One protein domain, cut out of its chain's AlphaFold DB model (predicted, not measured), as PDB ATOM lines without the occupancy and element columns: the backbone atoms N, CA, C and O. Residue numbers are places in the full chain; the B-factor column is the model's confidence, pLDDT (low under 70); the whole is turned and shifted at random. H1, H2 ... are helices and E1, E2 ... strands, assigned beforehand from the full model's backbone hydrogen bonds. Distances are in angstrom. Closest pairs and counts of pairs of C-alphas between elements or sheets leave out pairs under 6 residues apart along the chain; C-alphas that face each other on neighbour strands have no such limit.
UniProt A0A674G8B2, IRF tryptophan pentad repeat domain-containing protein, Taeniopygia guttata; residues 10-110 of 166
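AT A GLANCE: This is residues 10 to 110 of the 166 residues of the protein "IRF tryptophan pentad repeat domain-containing protein" of Taeniopygia guttata (UniProt A0A674G8B2). A small, strongly twisted three-stranded sheet makes one end of the domain, and two helices set at a steep tilt, H2 and H3, make the other, with the loop of residues 61 to 71 at the far end beyond them. A short helix, H1, sits near edge strand E1, and the three helices only graze the sheet. The 101 printed residues hold three named helices and three named strands in the order H1 E1 H2 H3 E2 E3; the class is mixed, and the sheet, E1 E3 E2, is antiparallel. The whole is compact, with a radius of gyration of the C-alphas of 13.2 A and spans of 39 by 29 by 24 A.

IN THESE COORDINATES: Find C-alpha 10 at (501.703, 568.463, 397.006), where H1, residues 10 to 18, begins. Next come E1, residues 34 to 38, H2, residues 47 to 60 and 19.9 A long, and H3, residues 72 to 85 and 20.1 A. E2, residues 89 to 97, spans 17.6 A and bends by 81 degrees at residue 94; E3, residues 104 to 109, ends at C-alpha 109, (495.571, 570.370, 391.993).

HOW THE PARTS SIT: Look first at inner strand E3: N 35 and O 107 of E1 and E3 are 2.8 A apart, and in the hairpin E2 and E3, N 90 and O 108 are 2.8 A apart. E1, H2 H3, E2 form a split strand-helix-strand unit, two strands running the same way with E3 between them, its crossover right-handed. H2 and H3 touch, closest at the C-alphas of Arg 54 and Trp 75, 5.3 A, at a steep tilt of 63 degrees. H1 and H3 are apart. Every O i to N i+4 pair is within hydrogen-bond range in H1 and H3, and 8 of 10 in H2.

THE WHOLE: The C-alphas farthest apart, Gly 67 and Gly 94, are 39.7 A apart. The printed part has no cut; the links H1 to E1 and H2 to H3 are long. The model's pLDDT is under 70 at residues 41 to 51, 62 to 67, 70 to 71, 74 and 99 to 102.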
ATOM      1  N   ARG A  10     502.929 567.743 396.644       82.94
ATOM      2  CA  ARG A  10     501.703 568.463 397.006       82.94
ATOM      3  C   ARG A  10     501.787 569.217 398.334       82.94
ATOM      4  O   ARG A  10     501.718 570.441 398.281       82.94
ATOM      5  N   PRO A  11     501.954 568.562 399.496       82.81
ATOM      6  CA  PRO A  11     501.975 569.269 400.777       82.81
ATOM      7  C   PRO A  11     503.085 570.323 400.834       82.81
ATOM      8  O   PRO A  11     502.872 571.422 401.338       82.81
ATOM      9  N   TRP A  12     504.240 570.031 400.235       86.06
ATOM     10  CA  TRP A  12     505.339 570.984 400.167       86.06
ATOM     11  C   TRP A  12     504.990 572.232 399.345       86.06
ATOM     12  O   TRP A  12     505.189 573.353 399.811       86.06
ATOM     13  N   LEU A  13     504.439 572.050 398.142       84.56
ATOM     14  CA  LEU A  13     504.098 573.147 397.238       84.56
ATOM     15  C   LEU A  13     502.988 574.033 397.823       84.56
ATOM     16  O   LEU A  13     503.053 575.252 397.696       84.56
ATOM     17  N   LEU A  14     502.012 573.434 398.516       83.56
ATOM     18  CA  LEU A  14     500.960 574.158 399.240       83.56
ATOM     19  C   LEU A  14     501.535 575.032 400.361       83.56
ATOM     20  O   LEU A  14     501.172 576.202 400.468       83.56
ATOM     21  N   ALA A  15     502.468 574.497 401.152       85.56
ATOM     22  CA  ALA A  15     503.149 575.266 402.192       85.56
ATOM     23  C   ALA A  15     503.954 576.434 401.597       85.56
ATOM     24  O   ALA A  15     503.931 577.544 402.129       85.56
ATOM     25  N   GLN A  16     504.621 576.218 400.455       84.75
ATOM     26  CA  GLN A  16     505.350 577.286 399.764       84.75
ATOM     27  C   GLN A  16     504.413 578.371 399.209       84.75
ATOM     28  O   GLN A  16     504.756 579.550 399.271       84.75
ATOM     29  N   LEU A  17     503.230 577.991 398.713       84.25
ATOM     30  CA  LEU A  17     502.186 578.922 398.272       84.25
ATOM     31  C   LEU A  17     501.659 579.778 399.430       84.25
ATOM     32  O   LEU A  17     501.532 580.989 399.283       84.25
ATOM     33  N   GLN A  18     501.386 579.164 400.585       82.56
ATOM     34  CA  GLN A  18     500.946 579.878 401.790       82.56
ATOM     35  C   GLN A  18     502.027 580.802 402.353       82.56
ATOM     36  O   GLN A  18     501.714 581.868 402.868       82.56
ATOM     37  N   SER A  19     503.296 580.415 402.216       82.12
ATOM     38  CA  SER A  19     504.424 581.222 402.687       82.12
ATOM     39  C   SER A  19     504.619 582.507 401.876       82.12
ATOM     40  O   SER A  19     505.355 583.384 402.318       82.12
ATOM     41  N   GLY A  20     504.050 582.609 400.663       80.06
ATOM     42  CA  GLY A  20     504.166 583.796 399.798       80.06
ATOM     43  C   GLY A  20     505.603 584.168 399.402       80.06
ATOM     44  O   GLY A  20     505.852 585.251 398.882       80.06
ATOM     45  N   ARG A  21     506.569 583.275 399.654       76.25
ATOM     46  CA  ARG A  21     508.009 583.573 399.609       76.25
ATOM     47  C   ARG A  21     508.567 583.673 398.190       76.25
ATOM     48  O   ARG A  21     509.642 584.234 397.989       76.25
ATOM     49  N   TYR A  22     507.863 583.104 397.212       79.94
ATOM     50  CA  TYR A  22     508.329 583.010 395.831       79.94
ATOM     51  C   TYR A  22     507.422 583.827 394.907       79.94
ATOM     52  O   TYR A  22     506.274 583.439 394.680       79.94
ATOM     53  N   PRO A  23     507.917 584.936 394.332       72.94
ATOM     54  CA  PRO A  23     507.111 585.769 393.453       72.94
ATOM     55  C   PRO A  23     506.710 584.991 392.193       72.94
ATOM     56  O   PRO A  23     507.539 584.355 391.538       72.94
ATOM     57  N   GLY A  24     505.418 585.034 391.867       76.81
ATOM     58  CA  GLY A  24     504.817 584.308 390.747       76.81
ATOM     59  C   GLY A  24     504.358 582.881 391.072       76.81
ATOM     60  O   GLY A  24     503.623 582.309 390.269       76.81
ATOM     61  N   LEU A  25     504.741 582.318 392.228       83.38
ATOM     62  CA  LEU A  25     504.151 581.084 392.751       83.38
ATOM     63  C   LEU A  25     502.919 581.444 393.584       83.38
ATOM     64  O   LEU A  25     503.033 581.803 394.751       83.38
ATOM     65  N   GLN A  26     501.740 581.358 392.978       86.06
ATOM     66  CA  GLN A  26     500.483 581.740 393.624       86.06
ATOM     67  C   GLN A  26     499.319 580.886 393.135       86.06
ATOM     68  O   GLN A  26     499.406 580.220 392.101       86.06
ATOM     69  N   TRP A  27     498.211 580.930 393.866       87.69
ATOM     70  CA  TRP A  27     496.953 580.379 393.387       87.69
ATOM     71  C   TRP A  27     496.449 581.188 392.184       87.69
ATOM     72  O   TRP A  27     496.490 582.418 392.180       87.69
ATOM     73  N   ASP A  28     496.034 580.478 391.138       84.94
ATOM     74  CA  ASP A  28     495.320 581.017 389.976       84.94
ATOM     75  C   ASP A  28     493.875 581.370 390.342       84.94
ATOM     76  O   ASP A  28     493.327 582.323 389.802       84.94
ATOM     77  N   ASP A  29     493.291 580.606 391.270       82.94
ATOM     78  CA  ASP A  29     491.878 580.647 391.632       82.94
ATOM     79  C   ASP A  29     491.688 580.739 393.155       82.94
ATOM     80  O   ASP A  29     492.454 580.143 393.923       82.94
ATOM     81  N   ALA A  30     490.650 581.454 393.598       78.62
ATOM     82  CA  ALA A  30     490.325 581.622 395.016       78.62
ATOM     83  C   ALA A  30     489.968 580.291 395.704       78.62
ATOM     84  O   ALA A  30     490.276 580.110 396.884       78.62
ATOM     85  N   ALA A  31     489.418 579.328 394.958       78.81
ATOM     86  CA  ALA A  31     489.116 577.982 395.437       78.81
ATOM     87  C   ALA A  31     490.368 577.107 395.632       78.81
ATOM     88  O   ALA A  31     490.253 575.947 396.023       78.81
ATOM     89  N   ARG A  32     491.575 577.631 395.357       83.00
ATOM     90  CA  ARG A  32     492.855 576.915 395.515       83.00
ATOM     91  C   ARG A  32     492.888 575.578 394.761       83.00
ATOM     92  O   ARG A  32     493.460 574.587 395.211       83.00
ATOM     93  N   THR A  33     492.270 575.561 393.582       83.00
ATOM     94  CA  THR A  33     492.203 574.384 392.703       83.00
ATOM     95  C   THR A  33     493.250 574.423 391.597       83.00
ATOM     96  O   THR A  33     493.575 573.387 391.025       83.00
ATOM     97  N   ALA A  34     493.811 575.592 391.287       85.62
ATOM     98  CA  ALA A  34     494.840 575.756 390.271       85.62
ATOM     99  C   ALA A  34     495.934 576.700 390.757       85.62
ATOM    100  O   ALA A  34     495.649 577.752 391.318       85.62
ATOM    101  N   LEU A  35     497.189 576.325 390.538       88.25
ATOM    102  CA  LEU A  35     498.369 577.085 390.932       88.25
ATOM    103  C   LEU A  35     499.177 577.505 389.710       88.25
ATOM    104  O   LEU A  35     499.246 576.785 388.711       88.25
ATOM    105  N   ARG A  36     499.810 578.669 389.806       85.62
ATOM    106  CA  ARG A  36     500.720 579.239 388.813       85.62
ATOM    107  C   ARG A  36     502.149 578.970 389.264       85.62
ATOM    108  O   ARG A  36     502.509 579.329 390.378       85.62
ATOM    109  N   ILE A  37     502.962 578.347 388.414       84.88
ATOM    110  CA  ILE A  37     504.402 578.157 388.633       84.88
ATOM    111  C   ILE A  37     505.158 578.981 387.592       84.88
ATOM    112  O   ILE A  37     504.992 578.736 386.392       84.88
ATOM    113  N   PRO A  38     506.036 579.906 388.007       78.88
ATOM    114  CA  PRO A  38     506.829 580.685 387.076       78.88
ATOM    115  C   PRO A  38     507.835 579.789 386.332       78.88
ATOM    116  O   PRO A  38     508.604 579.009 386.911       78.88
ATOM    117  N   TRP A  39     507.830 579.893 385.004       74.31
ATOM    118  CA  TRP A  39     508.580 579.052 384.076       74.31
ATOM    119  C   TRP A  39     509.580 579.868 383.256       74.31
ATOM    120  O   TRP A  39     509.510 579.917 382.035       74.31
ATOM    121  N   ALA A  40     510.543 580.506 383.931       70.25
ATOM    122  CA  ALA A  40     511.603 581.255 383.253       70.25
ATOM    123  C   ALA A  40     512.443 580.362 382.314       70.25
ATOM    124  O   ALA A  40     512.934 579.300 382.728       70.25
ATOM    125  N   HIS A  41     512.620 580.824 381.072       63.31
ATOM    126  CA  HIS A  41     513.666 580.368 380.157       63.31
ATOM    127  C   HIS A  41     514.991 581.055 380.530       63.31
ATOM    128  O   HIS A  41     514.982 582.188 381.016       63.31
ATOM    129  N   GLY A  42     516.104 580.330 380.392       51.62
ATOM    130  CA  GLY A  42     517.431 580.811 380.780       51.62
ATOM    131  C   GLY A  42     517.758 582.161 380.125       51.62
ATOM    132  O   GLY A  42     517.476 582.326 378.946       51.62
ATOM    133  N   GLY A  43     518.303 583.121 380.873       51.25
ATOM    134  CA  GLY A  43     518.846 584.393 380.361       51.25
ATOM    135  C   GLY A  43     518.234 585.719 380.867       51.25
ATOM    136  O   GLY A  43     518.930 586.725 380.836       51.25
ATOM    137  N   ARG A  44     516.994 585.792 381.390       55.91
ATOM    138  CA  ARG A  44     516.407 587.069 381.887       55.91
ATOM    139  C   ARG A  44     516.648 587.386 383.370       55.91
ATOM    140  O   ARG A  44     516.515 586.518 384.226       55.91
ATOM    141  N   SER A  45     516.905 588.659 383.681       53.66
ATOM    142  CA  SER A  45     517.175 589.217 385.025       53.66
ATOM    143  C   SER A  45     516.240 588.717 386.155       53.66
ATOM    144  O   SER A  45     516.681 588.563 387.282       53.66
ATOM    145  N   GLY A  46     514.990 588.310 385.888       54.91
ATOM    146  CA  GLY A  46     514.073 587.725 386.891       54.91
ATOM    147  C   GLY A  46     514.296 586.248 387.278       54.91
ATOM    148  O   GLY A  46     513.565 585.714 388.117       54.91
ATOM    149  N   GLN A  47     515.273 585.551 386.690       57.03
ATOM    150  CA  GLN A  47     515.490 584.111 386.905       57.03
ATOM    151  C   GLN A  47     515.878 583.732 388.333       57.03
ATOM    152  O   GLN A  47     515.505 582.645 388.766       57.03
ATOM    153  N   TYR A  48     516.611 584.581 389.058       54.19
ATOM    154  CA  TYR A  48     517.084 584.240 390.404       54.19
ATOM    155  C   TYR A  48     515.910 584.080 391.381       54.19
ATOM    156  O   TYR A  48     515.851 583.108 392.132       54.19
ATOM    157  N   LYS A  49     514.896 584.956 391.287       60.03
ATOM    158  CA  LYS A  49     513.682 584.861 392.117       60.03
ATOM    159  C   LYS A  49     512.801 583.670 391.729       60.03
ATOM    160  O   LYS A  49     512.235 583.016 392.599       60.03
ATOM    161  N   VAL A  50     512.728 583.342 390.437       61.84
ATOM    162  CA  VAL A  50     512.006 582.157 389.927       61.84
ATOM    163  C   VAL A  50     512.736 580.848 390.273       61.84
ATOM    164  O   VAL A  50     512.109 579.809 390.490       61.84
ATOM    165  N   GLY A  51     514.066 580.891 390.340       66.38
ATOM    166  CA  GLY A  51     514.929 579.775 390.714       66.38
ATOM    167  C   GLY A  51     514.808 579.389 392.184       66.38
ATOM    168  O   GLY A  51     514.902 578.204 392.493       66.38
ATOM    169  N   ALA A  52     514.497 580.343 393.066       74.19
ATOM    170  CA  ALA A  52     514.410 580.121 394.509       74.19
ATOM    171  C   ALA A  52     513.411 579.014 394.900       74.19
ATOM    172  O   ALA A  52     513.727 578.170 395.733       74.19
ATOM    173  N   CYS A  53     512.243 578.927 394.247       76.44
ATOM    174  CA  CYS A  53     511.297 577.832 394.500       76.44
ATOM    175  C   CYS A  53     511.873 576.471 394.067       76.44
ATOM    176  O   CYS A  53     511.678 575.458 394.736       76.44
ATOM    177  N   ARG A  54     512.592 576.426 392.940       75.38
ATOM    178  CA  ARG A  54     513.189 575.186 392.411       75.38
ATOM    179  C   ARG A  54     514.342 574.720 393.302       75.38
ATOM    180  O   ARG A  54     514.464 573.525 393.558       75.38
ATOM    181  N   GLN A  55     515.134 575.667 393.797       76.69
ATOM    182  CA  GLN A  55     516.199 575.439 394.768       76.69
ATOM    183  C   GLN A  55     515.639 574.898 396.086       76.69
ATOM    184  O   GLN A  55     516.080 573.851 396.550       76.69
ATOM    185  N   ALA A  56     514.605 575.540 396.633       81.31
ATOM    186  CA  ALA A  56     513.962 575.101 397.867       81.31
ATOM    187  C   ALA A  56     513.362 573.691 397.749       81.31
ATOM    188  O   ALA A  56     513.389 572.927 398.710       81.31
ATOM    189  N   TRP A  57     512.865 573.296 396.570       79.25
ATOM    190  CA  TRP A  57     512.425 571.916 396.332       79.25
ATOM    191  C   TRP A  57     513.595 570.924 396.383       79.25
ATOM    192  O   TRP A  57     513.470 569.834 396.945       79.25
ATOM    193  N   ALA A  58     514.741 571.286 395.805       79.88
ATOM    194  CA  ALA A  58     515.936 570.447 395.819       79.88
ATOM    195  C   ALA A  58     516.520 570.289 397.236       79.88
ATOM    196  O   ALA A  58     516.875 569.171 397.628       79.88
ATOM    197  N   GLU A  59     516.541 571.374 398.014       76.81
ATOM    198  CA  GLU A  59     516.898 571.376 399.437       76.81
ATOM    199  C   GLU A  59     515.909 570.541 400.252       76.81
ATOM    200  O   GLU A  59     516.304 569.634 400.986       76.81
ATOM    201  N   TYR A  60     514.606 570.734 400.028       77.44
ATOM    202  CA  TYR A  60     513.571 569.950 400.690       77.44
ATOM    203  C   TYR A  60     513.660 568.467 400.354       77.44
ATOM    204  O   TYR A  60     513.273 567.653 401.174       77.44
ATOM    205  N   LYS A  61     514.200 568.042 399.208       73.81
ATOM    206  CA  LYS A  61     514.463 566.615 398.934       73.81
ATOM    207  C   LYS A  61     515.776 566.098 399.538       73.81
ATOM    208  O   LYS A  61     516.062 564.915 399.382       73.81
ATOM    209  N   GLY A  62     516.527 566.937 400.258       66.44
ATOM    210  CA  GLY A  62     517.773 566.582 400.949       66.44
ATOM    211  C   GLY A  62     518.954 566.355 400.007       66.44
ATOM    212  O   GLY A  62     519.928 565.711 400.387       66.44
ATOM    213  N   ARG A  63     518.844 566.819 398.757       64.81
ATOM    214  CA  ARG A  63     519.860 566.627 397.710       64.81
ATOM    215  C   ARG A  63     520.779 567.833 397.547       64.81
ATOM    216  O   ARG A  63     521.818 567.677 396.929       64.81
ATOM    217  N   LEU A  64     520.397 568.990 398.083       61.28
ATOM    218  CA  LEU A  64     521.257 570.163 398.185       61.28
ATOM    219  C   LEU A  64     521.766 570.241 399.628       61.28
ATOM    220  O   LEU A  64     520.957 570.306 400.555       61.28
ATOM    221  N   ARG A  65     523.085 570.165 399.814       63.03
ATOM    222  CA  ARG A  65     523.733 570.392 401.112       63.03
ATOM    223  C   ARG A  65     524.229 571.841 401.167       63.03
ATOM    224  O   ARG A  65     524.608 572.369 400.120       63.03
ATOM    225  N   PRO A  66     524.247 572.489 402.344       60.84
ATOM    226  CA  PRO A  66     524.881 573.795 402.485       60.84
ATOM    227  C   PRO A  66     526.362 573.679 402.084       60.84
ATOM    228  O   PRO A  66     527.111 572.946 402.724       60.84
ATOM    229  N   GLY A  67     526.745 574.337 400.985       66.06
ATOM    230  CA  GLY A  67     528.093 574.286 400.396       66.06
ATOM    231  C   GLY A  67     528.196 573.593 399.027       66.06
ATOM    232  O   GLY A  67     529.238 573.700 398.389       66.06
ATOM    233  N   ASP A  68     527.141 572.922 398.552       70.00
ATOM    234  CA  ASP A  68     527.101 572.329 397.205       70.00
ATOM    235  C   ASP A  68     526.932 573.422 396.125       70.00
ATOM    236  O   ASP A  68     526.170 574.376 396.348       70.00
ATOM    237  N   PRO A  69     527.611 573.329 394.962       70.19
ATOM    238  CA  PRO A  69     527.466 574.315 393.897       70.19
ATOM    239  C   PRO A  69     526.011 574.393 393.400       70.19
ATOM    240  O   PRO A  69     525.337 573.370 393.256       70.19
ATOM    241  N   PRO A  70     525.494 575.600 393.105       69.00
ATOM    242  CA  PRO A  70     524.126 575.748 392.638       69.00
ATOM    243  C   PRO A  70     523.943 575.068 391.274       69.00
ATOM    244  O   PRO A  70     524.565 575.457 390.291       69.00
ATOM    245  N   ASP A  71     523.036 574.088 391.209       69.62
ATOM    246  CA  ASP A  71     522.672 573.362 389.986       69.62
ATOM    247  C   ASP A  71     521.249 573.736 389.509       69.62
ATOM    248  O   ASP A  71     520.282 572.975 389.671       69.62
ATOM    249  N   PRO A  72     521.066 574.929 388.909       70.50
ATOM    250  CA  PRO A  72     519.755 575.408 388.476       70.50
ATOM    251  C   PRO A  72     519.106 574.509 387.410       70.50
ATOM    252  O   PRO A  72     517.871 574.433 387.333       70.50
ATOM    253  N   ALA A  73     519.911 573.803 386.609       70.12
ATOM    254  CA  ALA A  73     519.437 572.865 385.599       70.12
ATOM    255  C   ALA A  73     518.824 571.610 386.241       70.12
ATOM    256  O   ALA A  73     517.679 571.249 385.925       70.12
ATOM    257  N   GLY A  74     519.514 570.975 387.193       69.88
ATOM    258  CA  GLY A  74     518.962 569.816 387.891       69.88
ATOM    259  C   GLY A  74     517.801 570.167 388.813       69.88
ATOM    260  O   GLY A  74     516.853 569.383 388.911       69.88
ATOM    261  N   TRP A  75     517.773 571.355 389.426       78.31
ATOM    262  CA  TRP A  75     516.608 571.814 390.202       78.31
ATOM    263  C   TRP A  75     515.346 571.914 389.335       78.31
ATOM    264  O   TRP A  75     514.283 571.407 389.713       78.31
ATOM    265  N   LYS A  76     515.467 572.497 388.133       74.94
ATOM    266  CA  LYS A  76     514.376 572.565 387.146       74.94
ATOM    267  C   LYS A  76     513.916 571.167 386.726       74.94
ATOM    268  O   LYS A  76     512.712 570.899 386.712       74.94
ATOM    269  N   THR A  77     514.853 570.268 386.428       76.00
ATOM    270  CA  THR A  77     514.546 568.883 386.039       76.00
ATOM    271  C   THR A  77     513.822 568.127 387.149       76.00
ATOM    272  O   THR A  77     512.812 567.476 386.882       76.00
ATOM    273  N   ARG A  78     514.266 568.251 388.404       78.38
ATOM    274  CA  ARG A  78     513.642 567.578 389.554       78.38
ATOM    275  C   ARG A  78     512.222 568.057 389.810       78.38
ATOM    276  O   ARG A  78     511.341 567.223 390.015       78.38
ATOM    277  N   LEU A  79     511.987 569.369 389.777       80.56
ATOM    278  CA  LEU A  79     510.639 569.911 389.947       80.56
ATOM    279  C   LEU A  79     509.714 569.440 388.816       80.56
ATOM    280  O   LEU A  79     508.606 568.978 389.076       80.56
ATOM    281  N   ARG A  80     510.199 569.462 387.567       79.69
ATOM    282  CA  ARG A  80     509.463 568.943 386.406       79.69
ATOM    283  C   ARG A  80     509.096 567.469 386.574       79.69
ATOM    284  O   ARG A  80     507.945 567.109 386.358       79.69
ATOM    285  N   CYS A  81     510.051 566.621 386.958       78.50
ATOM    286  CA  CYS A  81     509.806 565.191 387.154       78.50
ATOM    287  C   CYS A  81     508.835 564.932 388.308       78.50
ATOM    288  O   CYS A  81     508.002 564.037 388.207       78.50
ATOM    289  N   ALA A  82     508.912 565.719 389.383       82.69
ATOM    290  CA  ALA A  82     507.972 565.617 390.490       82.69
ATOM    291  C   ALA A  82     506.547 565.982 390.047       82.69
ATOM    292  O   ALA A  82     505.621 565.240 390.354       82.69
ATOM    293  N   LEU A  83     506.377 567.062 389.274       81.69
ATOM    294  CA  LEU A  83     505.082 567.449 388.703       81.69
ATOM    295  C   LEU A  83     504.552 566.379 387.740       81.69
ATOM    296  O   LEU A  83     503.392 566.009 387.830       81.69
ATOM    297  N   ALA A  84     505.408 565.843 386.865       79.00
ATOM    298  CA  ALA A  84     505.019 564.846 385.867       79.00
ATOM    299  C   ALA A  84     504.647 563.481 386.470       79.00
ATOM    300  O   ALA A  84     503.789 562.791 385.933       79.00
ATOM    301  N   ARG A  85     505.291 563.080 387.574       77.94
ATOM    302  CA  ARG A  85     504.993 561.817 388.275       77.94
ATOM    303  C   ARG A  85     503.835 561.928 389.259       77.94
ATOM    304  O   ARG A  85     503.390 560.909 389.773       77.94
ATOM    305  N   SER A  86     503.389 563.138 389.577       77.81
ATOM    306  CA  SER A  86     502.355 563.336 390.585       77.81
ATOM    307  C   SER A  86     500.968 563.269 389.936       77.81
ATOM    308  O   SER A  86     500.619 564.190 389.201       77.81
ATOM    309  N   PRO A  87     500.135 562.259 390.248       76.44
ATOM    310  CA  PRO A  87     498.764 562.174 389.727       76.44
ATOM    311  C   PRO A  87     497.848 563.275 390.288       76.44
ATOM    312  O   PRO A  87     496.745 563.484 389.803       76.44
ATOM    313  N   GLU A  88     498.308 563.983 391.316       81.94
ATOM    314  CA  GLU A  88     497.600 565.076 391.980       81.94
ATOM    315  C   GLU A  88     497.741 566.416 391.248       81.94
ATOM    316  O   GLU A  88     497.119 567.392 391.657       81.94
ATOM    317  N   PHE A  89     498.562 566.489 390.195       83.94
ATOM    318  CA  PHE A  89     498.751 567.704 389.411       83.94
ATOM    319  C   PHE A  89     498.430 567.460 387.941       83.94
ATOM    320  O   PHE A  89     499.027 566.612 387.286       83.94
ATOM    321  N   GLN A  90     497.533 568.273 387.398       84.19
ATOM    322  CA  GLN A  90     497.178 568.272 385.985       84.19
ATOM    323  C   GLN A  90     497.618 569.592 385.353       84.19
ATOM    324  O   GLN A  90     497.187 570.662 385.770       84.19
ATOM    325  N   ALA A  91     498.485 569.546 384.342       82.94
ATOM    326  CA  ALA A  91     498.897 570.756 383.633       82.94
ATOM    327  C   ALA A  91     497.720 571.349 382.838       82.94
ATOM    328  O   ALA A  91     497.042 570.631 382.105       82.94
ATOM    329  N   LEU A  92     497.508 572.662 382.953       82.62
ATOM    330  CA  LEU A  92     496.509 573.427 382.206       82.62
ATOM    331  C   LEU A  92     497.214 574.360 381.206       82.62
ATOM    332  O   LEU A  92     497.388 575.549 381.489       82.62
ATOM    333  N   PRO A  93     497.646 573.850 380.035       73.94
ATOM    334  CA  PRO A  93     498.387 574.649 379.059       73.94
ATOM    335  C   PRO A  93     497.576 575.842 378.540       73.94
ATOM    336  O   PRO A  93     498.151 576.906 378.356       73.94
ATOM    337  N   GLY A  94     496.249 575.712 378.415       77.31
ATOM    338  CA  GLY A  94     495.364 576.803 377.981       77.31
ATOM    339  C   GLY A  94     495.244 577.977 378.961       77.31
ATOM    340  O   GLY A  94     494.743 579.026 378.581       77.31
ATOM    341  N   ARG A  95     495.707 577.827 380.213       77.06
ATOM    342  CA  ARG A  95     495.789 578.925 381.198       77.06
ATOM    343  C   ARG A  95     497.215 579.437 381.414       77.06
ATOM    344  O   ARG A  95     497.411 580.457 382.074       77.06
ATOM    345  N   GLY A  96     498.216 578.712 380.917       77.44
ATOM    346  CA  GLY A  96     499.619 579.101 381.014       77.44
ATOM    347  C   GLY A  96     499.976 580.200 380.019       77.44
ATOM    348  O   GLY A  96     499.348 580.335 378.973       77.44
ATOM    349  N   ARG A  97     501.030 580.958 380.322       75.62
ATOM    350  CA  ARG A  97     501.601 581.951 379.407       75.62
ATOM    351  C   ARG A  97     503.077 581.655 379.209       75.62
ATOM    352  O   ARG A  97     503.855 581.765 380.150       75.62
ATOM    353  N   SER A  98     503.468 581.308 377.988       70.00
ATOM    354  CA  SER A  98     504.865 580.980 377.654       70.00
ATOM    355  C   SER A  98     505.610 582.130 376.969       70.00
ATOM    356  O   SER A  98     506.828 582.200 377.067       70.00
ATOM    357  N   ASP A  99     504.880 583.045 376.331       62.78
ATOM    358  CA  ASP A  99     505.428 584.100 375.464       62.78
ATOM    359  C   ASP A  99     505.646 585.454 376.185       62.78
ATOM    360  O   ASP A  99     506.142 586.427 375.635       62.78
ATOM    361  N   GLY A 100     505.287 585.543 377.469       63.81
ATOM    362  CA  GLY A 100     505.385 586.789 378.233       63.81
ATOM    363  C   GLY A 100     506.793 587.114 378.764       63.81
ATOM    364  O   GLY A 100     507.656 586.236 378.856       63.81
ATOM    365  N   PRO A 101     507.017 588.359 379.235       61.62
ATOM    366  CA  PRO A 101     508.235 588.726 379.969       61.62
ATOM    367  C   PRO A 101     508.424 587.880 381.242       61.62
ATOM    368  O   PRO A 101     509.557 587.589 381.624       61.62
ATOM    369  N   CYS A 102     507.317 587.404 381.826       66.94
ATOM    370  CA  CYS A 102     507.270 586.478 382.955       66.94
ATOM    371  C   CYS A 102     506.461 585.225 382.573       66.94
ATOM    372  O   CYS A 102     505.255 585.179 382.834       66.94
ATOM    373  N   PRO A 103     507.078 584.215 381.934       77.38
ATOM    374  CA  PRO A 103     506.365 583.003 381.565       77.38
ATOM    375  C   PRO A 103     505.963 582.205 382.805       77.38
ATOM    376  O   PRO A 103     506.734 582.095 383.761       77.38
ATOM    377  N   TYR A 104     504.774 581.613 382.788       80.50
ATOM    378  CA  TYR A 104     504.250 580.772 383.859       80.50
ATOM    379  C   TYR A 104     503.417 579.616 383.309       80.50
ATOM    380  O   TYR A 104     502.815 579.687 382.237       80.50
ATOM    381  N   ARG A 105     503.364 578.530 384.076       84.38
ATOM    382  CA  ARG A 105     502.543 577.351 383.792       84.38
ATOM    383  C   ARG A 105     501.512 577.182 384.888       84.38
ATOM    384  O   ARG A 105     501.843 577.314 386.064       84.38
ATOM    385  N   VAL A 106     500.282 576.869 384.500       86.25
ATOM    386  CA  VAL A 106     499.200 576.607 385.445       86.25
ATOM    387  C   VAL A 106     499.039 575.105 385.615       86.25
ATOM    388  O   VAL A 106     499.014 574.365 384.632       86.25
ATOM    389  N   TYR A 107     498.942 574.659 386.861       86.12
ATOM    390  CA  TYR A 107     498.669 573.274 387.221       86.12
ATOM    391  C   TYR A 107     497.427 573.232 388.100       86.12
ATOM    392  O   TYR A 107     497.353 573.923 389.109       86.12
ATOM    393  N   ARG A 108     496.449 572.411 387.734       86.50
ATOM    394  CA  ARG A 108     495.314 572.070 388.583       86.50
ATOM    395  C   ARG A 108     495.752 571.054 389.630       86.50
ATOM    396  O   ARG A 108     496.370 570.050 389.283       86.50
ATOM    397  N   VAL A 109     495.423 571.315 390.887       86.31
ATOM    398  CA  VAL A 109     495.571 570.370 391.993       86.31
ATOM    399  C   VAL A 109     494.299 569.540 392.056       86.31
ATOM    400  O   VAL A 109     493.214 570.079 392.263       86.31
ATOM    401  N   LEU A 110     494.422 568.237 391.840       81.00
ATOM    402  CA  LEU A 110     493.309 567.302 391.961       81.00
ATOM    403  C   LEU A 110     493.177 566.852 393.424       81.00
ATOM    404  O   LEU A 110     494.201 566.671 394.095       81.00
TER     405      LEU A 110